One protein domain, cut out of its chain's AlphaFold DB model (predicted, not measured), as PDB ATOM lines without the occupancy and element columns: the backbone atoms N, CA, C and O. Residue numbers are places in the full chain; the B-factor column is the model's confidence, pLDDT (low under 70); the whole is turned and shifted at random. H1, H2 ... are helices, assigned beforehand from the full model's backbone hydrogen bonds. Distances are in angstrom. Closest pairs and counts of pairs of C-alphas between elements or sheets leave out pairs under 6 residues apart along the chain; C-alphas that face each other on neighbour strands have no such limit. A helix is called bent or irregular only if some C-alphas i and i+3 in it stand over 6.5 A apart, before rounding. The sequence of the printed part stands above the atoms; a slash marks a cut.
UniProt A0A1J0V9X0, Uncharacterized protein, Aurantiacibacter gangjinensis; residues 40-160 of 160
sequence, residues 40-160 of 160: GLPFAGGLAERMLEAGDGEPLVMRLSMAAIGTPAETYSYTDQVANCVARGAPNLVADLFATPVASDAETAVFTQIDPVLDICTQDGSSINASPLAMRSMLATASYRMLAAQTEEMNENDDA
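AT A GLANCE: This is residues 40 to 160 of the 160 residues of an uncharacterized protein of Aurantiacibacter gangjinensis (UniProt A0A1J0V9X0). One long helix, H6, runs through this domain, with H1 crossing it on one side and the other four helices gathered on the other. There H2, H4 and H5 lie side by side as an uneven layer, H4 and H5 forming a hairpin, while H3 crosses H6 and packs on H2 and H5; residues 154 to 160 stick out past the rest. The printed part has 121 residues with six named helices, H1 to H6 in chain order, and no named strand: it is all helix, its helix packing mostly crossed, touching pairs standing mostly at large tilts. It is compact, with a radius of gyration of the C-alphas of 14.0 A, and spans 46 by 33 by 26 A.

HOW THE PARTS SIT: Start with H1, residues 40 to 53, and look across to H6, residues 132 to 158. They touch at a steep tilt of 55 degrees, the same way, through residues 133 to 144 of H6 alone; the closest C-alphas, Gly 45 and Ser 137, are 3.8 A apart. Go on to H2, residues 60 to 69: it touches H6, the C-alphas of Ala 67 and Leu 147 coming closest at 5.8 A. H3, residues 78 to 89, touches H6 at 71 degrees, only just about perpendicular, with C-alphas Asn 84 and Ala 142 closest at 5.1 A. H2 touches H4, residues 91 to 99, at a shallow tilt of 27 degrees, opposite ways; C-alphas Val 61 and Ala 95 are closest at 5.2 A. H4 forms a helical hairpin with H5, residues 105 to 122, at a shallow tilt of 29 degrees; C-alphas Leu 97 and Val 110 are closest at 5.8 A. H3 touches H5 too, C-alphas Val 82 and Cys 121 being closest at 5.5 A. H1 is apart from H3 and H5. Every O i to N i+4 pair is within hydrogen-bond range in H1, H3 and H4, against 5 of 6 in H2, 11 of 14 in H5 and 22 of 23 in H6.

IN THESE COORDINATES: Find C-alpha 40 at (212.766, 180.008, 166.251), where H1 begins its 20.0 A. H2 measures 14.7 A, H3 16.2 A and H4 12.5 A. H5 starts at C-alpha 105, (227.714, 199.077, 173.289), and spans 24.8 A; it is irregular, but only just, with C-alphas 113 and 116 6.8 A apart, and has a kink of 46 degrees near residue 116. H6 runs 39.8 A to C-alpha 158 at (214.078, 187.828, 132.296).

THE WHOLE: The C-alphas farthest apart, Asp 105 and Ala 160, are 48.9 A apart. The printed part has no cut, and no link is long. Mean pLDDT of the printed part is 90.5; look for values under 70 at residues 56 to 57 and 153 to 160.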
ATOM      1  N   GLY A  40     212.709 180.031 167.716       79.94
ATOM      2  CA  GLY A  40     212.766 180.008 166.251       79.94
ATOM      3  C   GLY A  40     213.201 181.347 165.644       79.94
ATOM      4  O   GLY A  40     213.912 181.357 164.645       79.94
ATOM      5  N   LEU A  41     212.844 182.466 166.287       86.25
ATOM      6  CA  LEU A  41     213.195 183.811 165.831       86.25
ATOM      7  C   LEU A  41     214.707 184.110 165.940       86.25
ATOM      8  O   LEU A  41     215.283 184.416 164.903       86.25
ATOM      9  N   PRO A  42     215.382 183.975 167.103       87.12
ATOM     10  CA  PRO A  42     216.841 184.110 167.174       87.12
ATOM     11  C   PRO A  42     217.612 183.217 166.198       87.12
ATOM     12  O   PRO A  42     218.606 183.646 165.617       87.12
ATOM     13  N   PHE A  43     217.145 181.982 165.986       87.12
ATOM     14  CA  PHE A  43     217.769 181.080 165.019       87.12
ATOM     15  C   PHE A  43     217.599 181.574 163.575       87.12
ATOM     16  O   PHE A  43     218.580 181.672 162.840       87.12
ATOM     17  N   ALA A  44     216.370 181.918 163.175       87.81
ATOM     18  CA  ALA A  44     216.086 182.445 161.842       87.81
ATOM     19  C   ALA A  44     216.802 183.779 161.586       87.81
ATOM     20  O   ALA A  44     217.332 183.980 160.498       87.81
ATOM     21  N   GLY A  45     216.869 184.648 162.598       92.75
ATOM     22  CA  GLY A  45     217.613 185.903 162.565       92.75
ATOM     23  C   GLY A  45     219.097 185.677 162.311       92.75
ATOM     24  O   GLY A  45     219.631 186.200 161.340       92.75
ATOM     25  N   GLY A  46     219.743 184.813 163.099       91.50
ATOM     26  CA  GLY A  46     221.158 184.492 162.902       91.50
ATOM     27  C   GLY A  46     221.457 183.858 161.539       91.50
ATOM     28  O   GLY A  46     222.484 184.161 160.932       91.50
ATOM     29  N   LEU A  47     220.560 183.010 161.020       92.56
ATOM     30  CA  LEU A  47     220.693 182.476 159.661       92.56
ATOM     31  C   LEU A  47     220.552 183.583 158.610       92.56
ATOM     32  O   LEU A  47     221.361 183.643 157.689       92.56
ATOM     33  N   ALA A  48     219.558 184.459 158.758       95.06
ATOM     34  CA  ALA A  48     219.341 185.581 157.854       95.06
ATOM     35  C   ALA A  48     220.552 186.522 157.835       95.06
ATOM     36  O   ALA A  48     221.044 186.826 156.755       95.06
ATOM     37  N   GLU A  49     221.107 186.893 158.994       94.19
ATOM     38  CA  GLU A  49     222.341 187.692 159.071       94.19
ATOM     39  C   GLU A  49     223.495 187.028 158.319       94.19
ATOM     40  O   GLU A  49     224.170 187.680 157.527       94.19
ATOM     41  N   ARG A  50     223.665 185.707 158.461       92.81
ATOM     42  CA  ARG A  50     224.698 184.969 157.718       92.81
ATOM     43  C   ARG A  50     224.475 184.973 156.211       92.81
ATOM     44  O   ARG A  50     225.442 185.028 155.459       92.81
ATOM     45  N   MET A  51     223.226 184.919 155.756       92.25
ATOM     46  CA  MET A  51     222.907 185.035 154.331       92.25
ATOM     47  C   MET A  51     223.112 186.466 153.813       92.25
ATOM     48  O   MET A  51     223.546 186.656 152.680       92.25
ATOM     49  N   LEU A  52     222.849 187.481 154.643       92.88
ATOM     50  CA  LEU A  52     223.133 188.880 154.317       92.88
ATOM     51  C   LEU A  52     224.645 189.116 154.176       92.88
ATOM     52  O   LEU A  52     225.064 189.724 153.190       92.88
ATOM     53  N   GLU A  53     225.448 188.580 155.102       89.38
ATOM     54  CA  GLU A  53     226.919 188.616 155.075       89.38
ATOM     55  C   GLU A  53     227.506 187.902 153.846       89.38
ATOM     56  O   GLU A  53     228.496 188.361 153.287       89.38
ATOM     57  N   ALA A  54     226.897 186.794 153.415       84.44
ATOM     58  CA  ALA A  54     227.392 185.968 152.314       84.44
ATOM     59  C   ALA A  54     227.143 186.541 150.903       84.44
ATOM     60  O   ALA A  54     227.568 185.924 149.931       84.44
ATOM     61  N   GLY A  55     226.435 187.670 150.774       71.12
ATOM     62  CA  GLY A  55     226.063 188.237 149.472       71.12
ATOM     63  C   GLY A  55     227.241 188.721 148.613       71.12
ATOM     64  O   GLY A  55     228.344 188.954 149.105       71.12
ATOM     65  N   ASP A  56     226.974 188.891 147.314       63.66
ATOM     66  CA  ASP A  56     227.956 188.989 146.220       63.66
ATOM     67  C   ASP A  56     228.794 190.283 146.174       63.66
ATOM     68  O   ASP A  56     228.698 191.085 145.248       63.66
ATOM     69  N   GLY A  57     229.660 190.495 147.166       69.88
ATOM     70  CA  GLY A  57     230.736 191.498 147.137       69.88
ATOM     71  C   GLY A  57     230.300 192.966 147.236       69.88
ATOM     72  O   GLY A  57     231.130 193.821 147.550       69.88
ATOM     73  N   GLU A  58     229.021 193.272 147.024       87.31
ATOM     74  CA  GLU A  58     228.465 194.611 147.204       87.31
ATOM     75  C   GLU A  58     228.145 194.896 148.688       87.31
ATOM     76  O   GLU A  58     227.574 194.036 149.376       87.31
ATOM     77  N   PRO A  59     228.472 196.097 149.212       93.25
ATOM     78  CA  PRO A  59     228.164 196.463 150.590       93.25
ATOM     79  C   PRO A  59     226.676 196.317 150.923       93.25
ATOM     80  O   PRO A  59     225.808 196.742 150.160       93.25
ATOM     81  N   LEU A  60     226.371 195.781 152.110       94.44
ATOM     82  CA  LEU A  60     224.992 195.533 152.546       94.44
ATOM     83  C   LEU A  60     224.115 196.794 152.494       94.44
ATOM     84  O   LEU A  60     222.964 196.718 152.075       94.44
ATOM     85  N   VAL A  61     224.672 197.956 152.847       95.88
ATOM     86  CA  VAL A  61     223.964 199.241 152.770       95.88
ATOM     87  C   VAL A  61     223.468 199.559 151.358       95.88
ATOM     88  O   VAL A  61     222.345 200.035 151.211       95.88
ATOM     89  N   MET A  62     224.250 199.257 150.317       94.62
ATOM     90  CA  MET A  62     223.857 199.499 148.925       94.62
ATOM     91  C   MET A  62     222.719 198.564 148.524       94.62
ATOM     92  O   MET A  62     221.682 199.022 148.048       94.62
ATOM     93  N   ARG A  63     222.866 197.270 148.827       94.88
ATOM     94  CA  ARG A  63     221.851 196.244 148.555       94.88
ATOM     95  C   ARG A  63     220.514 196.577 149.223       94.88
ATOM     96  O   ARG A  63     219.477 196.551 148.567       94.88
ATOM     97  N   LEU A  64     220.531 196.938 150.509       95.75
ATOM     98  CA  LEU A  64     219.317 197.317 151.240       95.75
ATOM     99  C   LEU A  64     218.727 198.638 150.738       95.75
ATOM    100  O   LEU A  64     217.510 198.746 150.632       95.75
ATOM    101  N   SER A  65     219.556 199.621 150.381       95.94
ATOM    102  CA  SER A  65     219.069 200.898 149.837       95.94
ATOM    103  C   SER A  65     218.362 200.716 148.493       95.94
ATOM    104  O   SER A  65     217.316 201.317 148.263       95.94
ATOM    105  N   MET A  66     218.887 199.844 147.627       93.56
ATOM    106  CA  MET A  66     218.236 199.505 146.359       93.56
ATOM    107  C   MET A  66     216.943 198.716 146.578       93.56
ATOM    108  O   MET A  66     215.915 199.030 145.985       93.56
ATOM    109  N   ALA A  67     216.941 197.743 147.489       93.94
ATOM    110  CA  ALA A  67     215.728 196.986 147.790       93.94
ATOM    111  C   ALA A  67     214.636 197.831 148.480       93.94
ATOM    112  O   ALA A  67     213.449 197.534 148.357       93.94
ATOM    113  N   ALA A  68     215.004 198.925 149.158       94.44
ATOM    114  CA  ALA A  68     214.048 199.848 149.765       94.44
ATOM    115  C   ALA A  68     213.201 200.621 148.734       94.44
ATOM    116  O   ALA A  68     212.083 201.033 149.057       94.44
ATOM    117  N   ILE A  69     213.697 200.800 147.503       92.44
ATOM    118  CA  ILE A  69     212.963 201.451 146.402       92.44
ATOM    119  C   ILE A  69     212.286 200.459 145.447       92.44
ATOM    120  O   ILE A  69     211.439 200.873 144.660       92.44
ATOM    121  N   GLY A  70     212.634 199.174 145.524       89.81
ATOM    122  CA  GLY A  70     212.042 198.118 144.709       89.81
ATOM    123  C   GLY A  70     210.779 197.502 145.317       89.81
ATOM    124  O   GLY A  70     210.165 198.058 146.248       89.81
ATOM    125  N   THR A  71     210.402 196.331 144.790       89.06
ATOM    126  CA  THR A  71     209.161 195.639 145.152       89.06
ATOM    127  C   THR A  71     209.080 195.389 146.661       89.06
ATOM    128  O   THR A  71     210.047 194.914 147.269       89.06
ATOM    129  N   PRO A  72     207.959 195.745 147.318       88.81
ATOM    130  CA  PRO A  72     207.730 195.414 148.719       88.81
ATOM    131  C   PRO A  72     207.745 193.907 148.954       88.81
ATOM    132  O   PRO A  72     207.011 193.168 148.306       88.81
ATOM    133  N   ALA A  73     208.551 193.456 149.914       92.62
ATOM    134  CA  ALA A  73     208.521 192.062 150.331       92.62
ATOM    135  C   ALA A  73     207.203 191.736 151.042       92.62
ATOM    136  O   ALA A  73     206.663 192.558 151.790       92.62
ATOM    137  N   GLU A  74     206.716 190.513 150.845       90.25
ATOM    138  CA  GLU A  74     205.572 190.003 151.590       90.25
ATOM    139  C   GLU A  74     205.903 189.912 153.092       90.25
ATOM    140  O   GLU A  74     207.018 189.563 153.495       90.25
ATOM    141  N   THR A  75     204.919 190.243 153.930       91.62
ATOM    142  CA  THR A  75     205.040 190.216 155.392       91.62
ATOM    143  C   THR A  75     203.910 189.390 155.995       91.62
ATOM    144  O   THR A  75     202.780 189.408 155.510       91.62
ATOM    145  N   TYR A  76     204.206 188.663 157.073       87.31
ATOM    146  CA  TYR A  76     203.312 187.623 157.604       87.31
ATOM    147  C   TYR A  76     202.835 187.881 159.039       87.31
ATOM    148  O   TYR A  76     202.055 187.105 159.591       87.31
ATOM    149  N   SER A  77     203.295 188.958 159.674       89.25
ATOM    150  CA  SER A  77     202.834 189.382 160.997       89.25
ATOM    151  C   SER A  77     203.000 190.889 161.188       89.25
ATOM    152  O   SER A  77     203.717 191.542 160.437       89.25
ATOM    153  N   TYR A  78     202.379 191.449 162.228       91.38
ATOM    154  CA  TYR A  78     202.551 192.867 162.560       91.38
ATOM    155  C   TYR A  78     204.011 193.223 162.883       91.38
ATOM    156  O   TYR A  78     204.536 194.212 162.388       91.38
ATOM    157  N   THR A  79     204.708 192.395 163.666       91.19
ATOM    158  CA  THR A  79     206.122 192.644 163.995       91.19
ATOM    159  C   THR A  79     207.021 192.569 162.763       91.19
ATOM    160  O   THR A  79     208.021 193.272 162.686       91.19
ATOM    161  N   ASP A  80     206.653 191.729 161.797       91.25
ATOM    162  CA  ASP A  80     207.330 191.601 160.508       91.25
ATOM    163  C   ASP A  80     207.065 192.815 159.604       91.25
ATOM    164  O   ASP A  80     207.998 193.357 159.023       91.25
ATOM    165  N   GLN A  81     205.827 193.322 159.571       95.25
ATOM    166  CA  GLN A  81     205.484 194.586 158.902       95.25
ATOM    167  C   GLN A  81     206.301 195.756 159.451       95.25
ATOM    168  O   GLN A  81     206.883 196.518 158.682       95.25
ATOM    169  N   VAL A  82     206.395 195.870 160.777       96.88
ATOM    170  CA  VAL A  82     207.185 196.924 161.424       96.88
ATOM    171  C   VAL A  82     208.673 196.758 161.118       96.88
ATOM    172  O   VAL A  82     209.323 197.724 160.731       96.88
ATOM    173  N   ALA A  83     209.219 195.545 161.226       97.06
ATOM    174  CA  ALA A  83     210.622 195.291 160.901       97.06
ATOM    175  C   ALA A  83     210.942 195.594 159.428       97.06
ATOM    176  O   ALA A  83     211.997 196.157 159.136       97.06
ATOM    177  N   ASN A  84     210.026 195.281 158.507       96.88
ATOM    178  CA  ASN A  84     210.157 195.624 157.093       96.88
ATOM    179  C   ASN A  84     210.095 197.142 156.869       96.88
ATOM    180  O   ASN A  84     210.941 197.686 156.164       96.88
ATOM    181  N   CYS A  85     209.164 197.835 157.530       97.06
ATOM    182  CA  CYS A  85     209.084 199.295 157.509       97.06
ATOM    183  C   CYS A  85     210.396 199.939 157.979       97.06
ATOM    184  O   CYS A  85     210.911 200.825 157.303       97.06
ATOM    185  N   VAL A  86     210.989 199.450 159.075       97.88
ATOM    186  CA  VAL A  86     212.276 199.958 159.580       97.88
ATOM    187  C   VAL A  86     213.408 199.677 158.589       97.88
ATOM    188  O   VAL A  86     214.169 200.585 158.260       97.88
ATOM    189  N   ALA A  87     213.501 198.450 158.062       97.44
ATOM    190  CA  ALA A  87     214.527 198.076 157.086       97.44
ATOM    191  C   ALA A  87     214.439 198.890 155.782       97.44
ATOM    192  O   ALA A  87     215.475 199.245 155.219       97.44
ATOM    193  N   ARG A  88     213.226 199.239 155.333       96.56
ATOM    194  CA  ARG A  88     213.002 200.128 154.179       96.56
ATOM    195  C   ARG A  88     213.250 201.600 154.504       96.56
ATOM    196  O   ARG A  88     213.775 202.322 153.665       96.56
ATOM    197  N   GLY A  89     212.847 202.054 155.689       96.81
ATOM    198  CA  GLY A  89     212.912 203.459 156.093       96.81
ATOM    199  C   GLY A  89     214.319 203.926 156.467       96.81
ATOM    200  O   GLY A  89     214.657 205.087 156.244       96.81
ATOM    201  N   ALA A  90     215.147 203.027 157.002       97.75
ATOM    202  CA  ALA A  90     216.524 203.320 157.394       97.75
ATOM    203  C   ALA A  90     217.489 202.166 157.054       97.75
ATOM    204  O   ALA A  90     218.100 201.572 157.951       97.75
ATOM    205  N   PRO A  91     217.671 201.848 155.758       97.38
ATOM    206  CA  PRO A  91     218.520 200.740 155.318       97.38
ATOM    207  C   PRO A  91     219.982 200.902 155.759       97.38
ATOM    208  O   PRO A  91     220.663 199.912 156.020       97.38
ATOM    209  N   ASN A  92     220.464 202.141 155.894       97.75
ATOM    210  CA  ASN A  92     221.800 202.438 156.405       97.75
ATOM    211  C   ASN A  92     221.954 202.069 157.887       97.75
ATOM    212  O   ASN A  92     222.914 201.389 158.227       97.75
ATOM    213  N   LEU A  93     220.997 202.434 158.749       98.25
ATOM    214  CA  LEU A  93     221.067 202.120 160.181       98.25
ATOM    215  C   LEU A  93     220.958 200.615 160.432       98.25
ATOM    216  O   LEU A  93     221.611 200.077 161.321       98.25
ATOM    217  N   VAL A  94     220.157 199.919 159.624       98.06
ATOM    218  CA  VAL A  94     220.053 198.458 159.686       98.06
ATOM    219  C   VAL A  94     221.343 197.784 159.204       98.06
ATOM    220  O   VAL A  94     221.796 196.824 159.827       98.06
ATOM    221  N   ALA A  95     221.989 198.297 158.153       97.50
ATOM    222  CA  ALA A  95     223.308 197.812 157.745       97.50
ATOM    223  C   ALA A  95     224.374 198.058 158.830       97.50
ATOM    224  O   ALA A  95     225.154 197.152 159.131       97.50
ATOM    225  N   ASP A  96     224.366 199.239 159.454       97.69
ATOM    226  CA  ASP A  96     225.263 199.580 160.561       97.69
ATOM    227  C   ASP A  96     225.042 198.648 161.756       97.69
ATOM    228  O   ASP A  96     226.010 198.157 162.335       97.69
ATOM    229  N   LEU A  97     223.784 198.319 162.081       98.00
ATOM    230  CA  LEU A  97     223.446 197.361 163.134       98.00
ATOM    231  C   LEU A  97     224.125 196.015 162.879       98.00
ATOM    232  O   LEU A  97     224.768 195.468 163.779       98.00
ATOM    233  N   PHE A  98     224.029 195.491 161.655       96.88
ATOM    234  CA  PHE A  98     224.630 194.200 161.323       96.88
ATOM    235  C   PHE A  98     226.158 194.223 161.291       96.88
ATOM    236  O   PHE A  98     226.778 193.193 161.541       96.88
ATOM    237  N   ALA A  99     226.774 195.390 161.097       95.88
ATOM    238  CA  ALA A  99     228.220 195.563 161.218       95.88
ATOM    239  C   ALA A  99     228.721 195.578 162.679       95.88
ATOM    240  O   ALA A  99     229.924 195.452 162.919       95.88
ATOM    241  N   THR A 100     227.830 195.727 163.667       96.75
ATOM    242  CA  THR A 100     228.209 195.702 165.088       96.75
ATOM    243  C   THR A 100     228.342 194.276 165.639       96.75
ATOM    244  O   THR A 100     227.595 193.378 165.236       96.75
ATOM    245  N   PRO A 101     229.244 194.046 166.613       93.50
ATOM    246  CA  PRO A 101     229.235 192.816 167.394       93.50
ATOM    247  C   PRO A 101     227.938 192.688 168.203       93.50
ATOM    248  O   PRO A 101     227.502 193.650 168.838       93.50
ATOM    249  N   VAL A 102     227.370 191.483 168.237       89.56
ATOM    250  CA  VAL A 102     226.178 191.170 169.040       89.56
ATOM    251  C   VAL A 102     226.450 191.423 170.526       89.56
ATOM    252  O   VAL A 102     227.510 191.054 171.036       89.56
ATOM    253  N   ALA A 103     225.471 192.000 171.223       87.56
ATOM    254  CA  ALA A 103     225.513 192.351 172.641       87.56
ATOM    255  C   ALA A 103     226.653 193.321 173.003       87.56
ATOM    256  O   ALA A 103     227.310 193.163 174.034       87.56
ATOM    257  N   SER A 104     226.889 194.324 172.151       91.62
ATOM    258  CA  SER A 104     227.900 195.366 172.367       91.62
ATOM    259  C   SER A 104     227.294 196.754 172.601       91.62
ATOM    260  O   SER A 104     226.143 197.034 172.257       91.62
ATOM    261  N   ASP A 105     228.101 197.667 173.144       94.75
ATOM    262  CA  ASP A 105     227.714 199.077 173.289       94.75
ATOM    263  C   ASP A 105     227.469 199.737 171.923       94.75
ATOM    264  O   ASP A 105     226.585 200.581 171.789       94.75
ATOM    265  N   ALA A 106     228.213 199.317 170.893       95.75
ATOM    266  CA  ALA A 106     228.015 199.783 169.525       95.75
ATOM    267  C   ALA A 106     226.638 199.368 168.990       95.75
ATOM    268  O   ALA A 106     225.933 200.195 168.418       95.75
ATOM    269  N   GLU A 107     226.227 198.119 169.228       96.94
ATOM    270  CA  GLU A 107     224.888 197.636 168.874       96.94
ATOM    271  C   GLU A 107     223.799 198.465 169.571       96.94
ATOM    272  O   GLU A 107     222.846 198.924 168.941       96.94
ATOM    273  N   THR A 108     223.982 198.729 170.866       95.81
ATOM    274  CA  THR A 108     223.050 199.543 171.658       95.81
ATOM    275  C   THR A 108     222.932 200.967 171.107       95.81
ATOM    276  O   THR A 108     221.828 201.490 170.974       95.81
ATOM    277  N   ALA A 109     224.054 201.584 170.727       97.38
ATOM    278  CA  ALA A 109     224.073 202.926 170.152       97.38
ATOM    279  C   ALA A 109     223.377 203.004 168.782       97.38
ATOM    280  O   ALA A 109     222.795 204.038 168.449       97.38
ATOM    281  N   VAL A 110     223.425 201.934 167.980       97.81
ATOM    282  CA  VAL A 110     222.672 201.866 166.722       97.81
ATOM    283  C   VAL A 110     221.178 201.714 166.994       97.81
ATOM    284  O   VAL A 110     220.386 202.403 166.356       97.81
ATOM    285  N   PHE A 111     220.768 200.907 167.979       97.12
ATOM    286  CA  PHE A 111     219.351 200.808 168.345       97.12
ATOM    287  C   PHE A 111     218.748 202.159 168.737       97.12
ATOM    288  O   PHE A 111     217.695 202.511 168.219       97.12
ATOM    289  N   THR A 112     219.459 202.979 169.517       96.62
ATOM    290  CA  THR A 112     219.006 204.345 169.845       96.62
ATOM    291  C   THR A 112     218.786 205.224 168.608       96.62
ATOM    292  O   THR A 112     217.942 206.117 168.615       96.62
ATOM    293  N   GLN A 113     219.533 204.992 167.526       97.69
ATOM    294  CA  GLN A 113     219.342 205.709 166.261       97.69
ATOM    295  C   GLN A 113     218.178 205.147 165.438       97.69
ATOM    296  O   GLN A 113     217.589 205.882 164.648       97.69
ATOM    297  N   ILE A 114     217.846 203.866 165.613       97.44
ATOM    298  CA  ILE A 114     216.704 203.206 164.968       97.44
ATOM    299  C   ILE A 114     215.381 203.603 165.641       97.44
ATOM    300  O   ILE A 114     214.368 203.680 164.945       97.44
ATOM    301  N   ASP A 115     215.377 203.900 166.945       95.56
ATOM    302  CA  ASP A 115     214.164 204.203 167.726       95.56
ATOM    303  C   ASP A 115     213.209 205.214 167.052       95.56
ATOM    304  O   ASP A 115     212.027 204.897 166.919       95.56
ATOM    305  N   PRO A 116     213.657 206.366 166.506       96.50
ATOM    306  CA  PRO A 116     212.749 207.302 165.831       96.50
ATOM    307  C   PRO A 116     212.059 206.713 164.592       96.50
ATOM    308  O   PRO A 116     210.931 207.077 164.267       96.50
ATOM    309  N   VAL A 117     212.730 205.807 163.877       97.00
ATOM    310  CA  VAL A 117     212.167 205.115 162.706       97.00
ATOM    311  C   VAL A 117     211.159 204.068 163.163       97.00
ATOM    312  O   VAL A 117     210.097 203.926 162.560       97.00
ATOM    313  N   LEU A 118     211.464 203.362 164.254       96.19
ATOM    314  CA  LEU A 118     210.550 202.412 164.878       96.19
ATOM    315  C   LEU A 118     209.268 203.101 165.372       96.19
ATOM    316  O   LEU A 118     208.179 202.567 165.158       96.19
ATOM    317  N   ASP A 119     209.380 204.290 165.965       95.88
ATOM    318  CA  ASP A 119     208.232 205.093 166.402       95.88
ATOM    319  C   ASP A 119     207.316 205.444 165.222       95.88
ATOM    320  O   ASP A 119     206.103 205.256 165.300       95.88
ATOM    321  N   ILE A 120     207.888 205.862 164.088       96.62
ATOM    322  CA  ILE A 120     207.126 206.118 162.855       96.62
ATOM    323  C   ILE A 120     206.464 204.829 162.354       96.62
ATOM    324  O   ILE A 120     205.270 204.811 162.060       96.62
ATOM    325  N   CYS A 121     207.208 203.725 162.302       96.19
ATOM    326  CA  CYS A 121     206.706 202.438 161.818       96.19
ATOM    327  C   CYS A 121     205.661 201.788 162.738       96.19
ATOM    328  O   CYS A 121     204.996 200.840 162.324       96.19
ATOM    329  N   THR A 122     205.501 202.282 163.968       96.69
ATOM    330  CA  THR A 122     204.499 201.806 164.934       96.69
ATOM    331  C   THR A 122     203.418 202.839 165.246       96.69
ATOM    332  O   THR A 122     202.523 202.536 166.031       96.69
ATOM    333  N   GLN A 123     203.440 204.018 164.609       93.75
ATOM    334  CA  GLN A 123     202.564 205.152 164.937       93.75
ATOM    335  C   GLN A 123     201.062 204.804 164.900       93.75
ATOM    336  O   GLN A 123     200.284 205.308 165.707       93.75
ATOM    337  N   ASP A 124     200.663 203.926 163.974       87.56
ATOM    338  CA  ASP A 124     199.271 203.535 163.727       87.56
ATOM    339  C   ASP A 124     198.908 202.202 164.414       87.56
ATOM    340  O   ASP A 124     197.830 201.645 164.194       87.56
ATOM    341  N   GLY A 125     199.808 201.662 165.243       88.56
ATOM    342  CA  GLY A 125     199.671 200.346 165.851       88.56
ATOM    343  C   GLY A 125     200.203 200.262 167.281       88.56
ATOM    344  O   GLY A 125     200.389 201.250 167.986       88.56
ATOM    345  N   SER A 126     200.398 199.029 167.746       89.62
ATOM    346  CA  SER A 126     200.942 198.771 169.080       89.62
ATOM    347  C   SER A 126     202.453 198.976 169.100       89.62
ATOM    348  O   SER A 126     203.161 198.493 168.212       89.62
ATOM    349  N   SER A 127     202.960 199.588 170.171       89.50
ATOM    350  CA  SER A 127     204.397 199.652 170.442       89.50
ATOM    351  C   SER A 127     204.997 198.245 170.506       89.50
ATOM    352  O   SER A 127     204.437 197.359 171.167       89.50
ATOM    353  N   ILE A 128     206.158 198.045 169.889       88.38
ATOM    354  CA  ILE A 128     206.901 196.788 169.987       88.38
ATOM    355  C   ILE A 128     207.874 196.869 171.159       88.38
ATOM    356  O   ILE A 128     208.794 197.678 171.162       88.38
ATOM    357  N   ASN A 129     207.706 195.973 172.131       85.25
ATOM    358  CA  ASN A 129     208.681 195.759 173.197       85.25
ATOM    359  C   ASN A 129     209.477 194.493 172.883       85.25
ATOM    360  O   ASN A 129     208.995 193.379 173.096       85.25
ATOM    361  N   ALA A 130     210.684 194.659 172.350       86.12
ATOM    362  CA  ALA A 130     211.577 193.561 172.003       86.12
ATOM    363  C   ALA A 130     212.918 193.715 172.725       86.12
ATOM    364  O   ALA A 130     213.404 194.824 172.929       86.12
ATOM    365  N   SER A 131     213.533 192.592 173.101       90.62
ATOM    366  CA  SER A 131     214.935 192.612 173.521       90.62
ATOM    367  C   SER A 131     215.838 192.968 172.329       90.62
ATOM    368  O   SER A 131     215.440 192.714 171.189       90.62
ATOM    369  N   PRO A 132     217.068 193.466 172.558       91.62
ATOM    370  CA  PRO A 132     218.022 193.752 171.482       91.62
ATOM    371  C   PRO A 132     218.205 192.574 170.512       91.62
ATOM    372  O   PRO A 132     218.089 192.733 169.300       91.62
ATOM    373  N   LEU A 133     218.355 191.355 171.046       91.50
ATOM    374  CA  LEU A 133     218.466 190.135 170.240       91.50
ATOM    375  C   LEU A 133     217.211 189.874 169.394       91.50
ATOM    376  O   LEU A 133     217.318 189.491 168.229       91.50
ATOM    377  N   ALA A 134     216.020 190.059 169.968       91.44
ATOM    378  CA  ALA A 134     214.773 189.874 169.236       91.44
ATOM    379  C   ALA A 134     214.622 190.927 168.128       91.44
ATOM    380  O   ALA A 134     214.286 190.560 167.006       91.44
ATOM    381  N   MET A 135     214.929 192.198 168.412       95.81
ATOM    382  CA  MET A 135     214.887 193.278 167.420       95.81
ATOM    383  C   MET A 135     215.854 193.019 166.266       95.81
ATOM    384  O   MET A 135     215.439 193.029 165.108       95.81
ATOM    385  N   ARG A 136     217.110 192.677 166.574       97.31
ATOM    386  CA  ARG A 136     218.112 192.301 165.570       97.31
ATOM    387  C   ARG A 136     217.622 191.156 164.686       97.31
ATOM    388  O   ARG A 136     217.691 191.246 163.465       97.31
ATOM    389  N   SER A 137     217.049 190.121 165.302       96.06
ATOM    390  CA  SER A 137     216.530 188.953 164.581       96.06
ATOM    391  C   SER A 137     215.377 189.313 163.644       96.06
ATOM    392  O   SER A 137     215.338 188.846 162.506       96.06
ATOM    393  N   MET A 138     214.447 190.160 164.098       96.56
ATOM    394  CA  MET A 138     213.339 190.643 163.269       96.56
ATOM    395  C   MET A 138     213.867 191.434 162.068       96.56
ATOM    396  O   MET A 138     213.533 191.096 160.932       96.56
ATOM    397  N   LEU A 139     214.757 192.403 162.302       98.06
ATOM    398  CA  LEU A 139     215.366 193.212 161.242       98.06
ATOM    399  C   LEU A 139     216.156 192.356 160.248       98.06
ATOM    400  O   LEU A 139     216.103 192.621 159.048       98.06
ATOM    401  N   ALA A 140     216.847 191.313 160.714       97.81
ATOM    402  CA  ALA A 140     217.622 190.427 159.851       97.81
ATOM    403  C   ALA A 140     216.717 189.641 158.903       97.81
ATOM    404  O   ALA A 140     216.931 189.633 157.690       97.81
ATOM    405  N   THR A 141     215.662 189.023 159.444       96.31
ATOM    406  CA  THR A 141     214.699 188.272 158.625       96.31
ATOM    407  C   THR A 141     213.943 189.170 157.646       96.31
ATOM    408  O   THR A 141     213.774 188.786 156.488       96.31
ATOM    409  N   ALA A 142     213.560 190.382 158.062       97.38
ATOM    410  CA  ALA A 142     212.914 191.360 157.191       97.38
ATOM    411  C   ALA A 142     213.848 191.823 156.062       97.38
ATOM    412  O   ALA A 142     213.455 191.811 154.897       97.38
ATOM    413  N   SER A 143     215.101 192.150 156.389       97.44
ATOM    414  CA  SER A 143     216.122 192.572 155.420       97.44
ATOM    415  C   SER A 143     216.416 191.484 154.391       97.44
ATOM    416  O   SER A 143     216.487 191.763 153.197       97.44
ATOM    417  N   TYR A 144     216.535 190.228 154.830       95.75
ATOM    418  CA  TYR A 144     216.747 189.100 153.926       95.75
ATOM    419  C   TYR A 144     215.591 188.939 152.932       95.75
ATOM    420  O   TYR A 144     215.828 188.824 151.733       95.75
ATOM    421  N   ARG A 145     214.339 188.998 153.406       94.25
ATOM    422  CA  ARG A 145     213.159 188.945 152.525       94.25
ATOM    423  C   ARG A 145     213.101 190.126 151.567       94.25
ATOM    424  O   ARG A 145     212.747 189.947 150.410       94.25
ATOM    425  N   MET A 146     213.482 191.313 152.039       94.69
ATOM    426  CA  MET A 146     213.539 192.519 151.218       94.69
ATOM    427  C   MET A 146     214.474 192.345 150.022       94.69
ATOM    428  O   MET A 146     214.110 192.734 148.916       94.69
ATOM    429  N   LEU A 147     215.640 191.718 150.227       94.06
ATOM    430  CA  LEU A 147     216.568 191.390 149.143       94.06
ATOM    431  C   LEU A 147     216.048 190.254 148.253       94.06
ATOM    432  O   LEU A 147     216.140 190.363 147.036       94.06
ATOM    433  N   ALA A 148     215.483 189.195 148.843       91.50
ATOM    434  CA  ALA A 148     214.955 188.055 148.093       91.50
ATOM    435  C   ALA A 148     213.848 188.466 147.106       91.50
ATOM    436  O   ALA A 148     213.864 188.026 145.960       91.50
ATOM    437  N   ALA A 149     212.964 189.383 147.515       91.00
ATOM    438  CA  ALA A 149     211.905 189.916 146.659       91.00
ATOM    439  C   ALA A 149     212.443 190.606 145.389       91.00
ATOM    440  O   ALA A 149     211.794 190.559 144.350       91.00
ATOM    441  N   GLN A 150     213.643 191.203 145.439       87.88
ATOM    442  CA  GLN A 150     214.241 191.836 144.254       87.88
ATOM    443  C   GLN A 150     214.783 190.798 143.268       87.88
ATOM    444  O   GLN A 150     214.735 190.997 142.058       87.88
ATOM    445  N   THR A 151     215.307 189.680 143.774       81.00
ATOM    446  CA  THR A 151     215.790 188.581 142.933       81.00
ATOM    447  C   THR A 151     214.639 187.867 142.227       81.00
ATOM    448  O   THR A 151     214.774 187.510 141.062       81.00
ATOM    449  N   GLU A 152     213.508 187.676 142.906       73.56
ATOM    450  CA  GLU A 152     212.303 187.097 142.299       73.56
ATOM    451  C   GLU A 152     211.765 187.989 141.169       73.56
ATOM    452  O   GLU A 152     211.556 187.490 140.066       73.56
ATOM    453  N   GLU A 153     211.674 189.307 141.386       67.81
ATOM    454  CA  GLU A 153     211.266 190.269 140.348       67.81
ATOM    455  C   GLU A 153     212.218 190.274 139.138       67.81
ATOM    456  O   GLU A 153     211.772 190.348 137.993       67.81
ATOM    457  N   MET A 154     213.534 190.185 139.357       64.38
ATOM    458  CA  MET A 154     214.496 190.101 138.251       64.38
ATOM    459  C   MET A 154     214.299 188.831 137.414       64.38
ATOM    460  O   MET A 154     214.287 188.909 136.190       64.38
ATOM    461  N   ASN A 155     214.097 187.681 138.063       65.94
ATOM    462  CA  ASN A 155     213.918 186.408 137.364       65.94
ATOM    463  C   ASN A 155     212.596 186.362 136.578       65.94
ATOM    464  O   ASN A 155     212.566 185.826 135.476       65.94
ATOM    465  N   GLU A 156     211.516 186.948 137.106       62.59
ATOM    466  CA  GLU A 156     210.234 187.031 136.390       62.59
ATOM    467  C   GLU A 156     210.300 187.937 135.149       62.59
ATOM    468  O   GLU A 156     209.616 187.674 134.162       62.59
ATOM    469  N   ASN A 157     211.132 188.985 135.175       61.06
ATOM    470  CA  ASN A 157     211.304 189.902 134.046       61.06
ATOM    471  C   ASN A 157     212.246 189.369 132.950       61.06
ATOM    472  O   ASN A 157     212.115 189.790 131.802       61.06
ATOM    473  N   ASP A 158     213.174 188.463 133.273       56.38
ATOM    474  CA  ASP A 158     214.078 187.828 132.296       56.38
ATOM    475  C   ASP A 158     213.403 186.687 131.498       56.38
ATOM    476  O   ASP A 158     213.884 186.309 130.426       56.38
ATOM    477  N   ASP A 159     212.277 186.161 131.992       51.78
ATOM    478  CA  ASP A 159     211.479 185.100 131.354       51.78
ATOM    479  C   ASP A 159     210.314 185.633 130.474       51.78
ATOM    480  O   ASP A 159     209.540 184.836 129.925       51.78
ATOM    481  N   ALA A 160     210.177 186.960 130.326       50.59
ATOM    482  CA  ALA A 160     209.111 187.646 129.571       50.59
ATOM    483  C   ALA A 160     209.566 188.170 128.194       50.59
ATOM    484  O   ALA A 160     208.761 188.059 127.234       50.59
TER     485      ALA A 160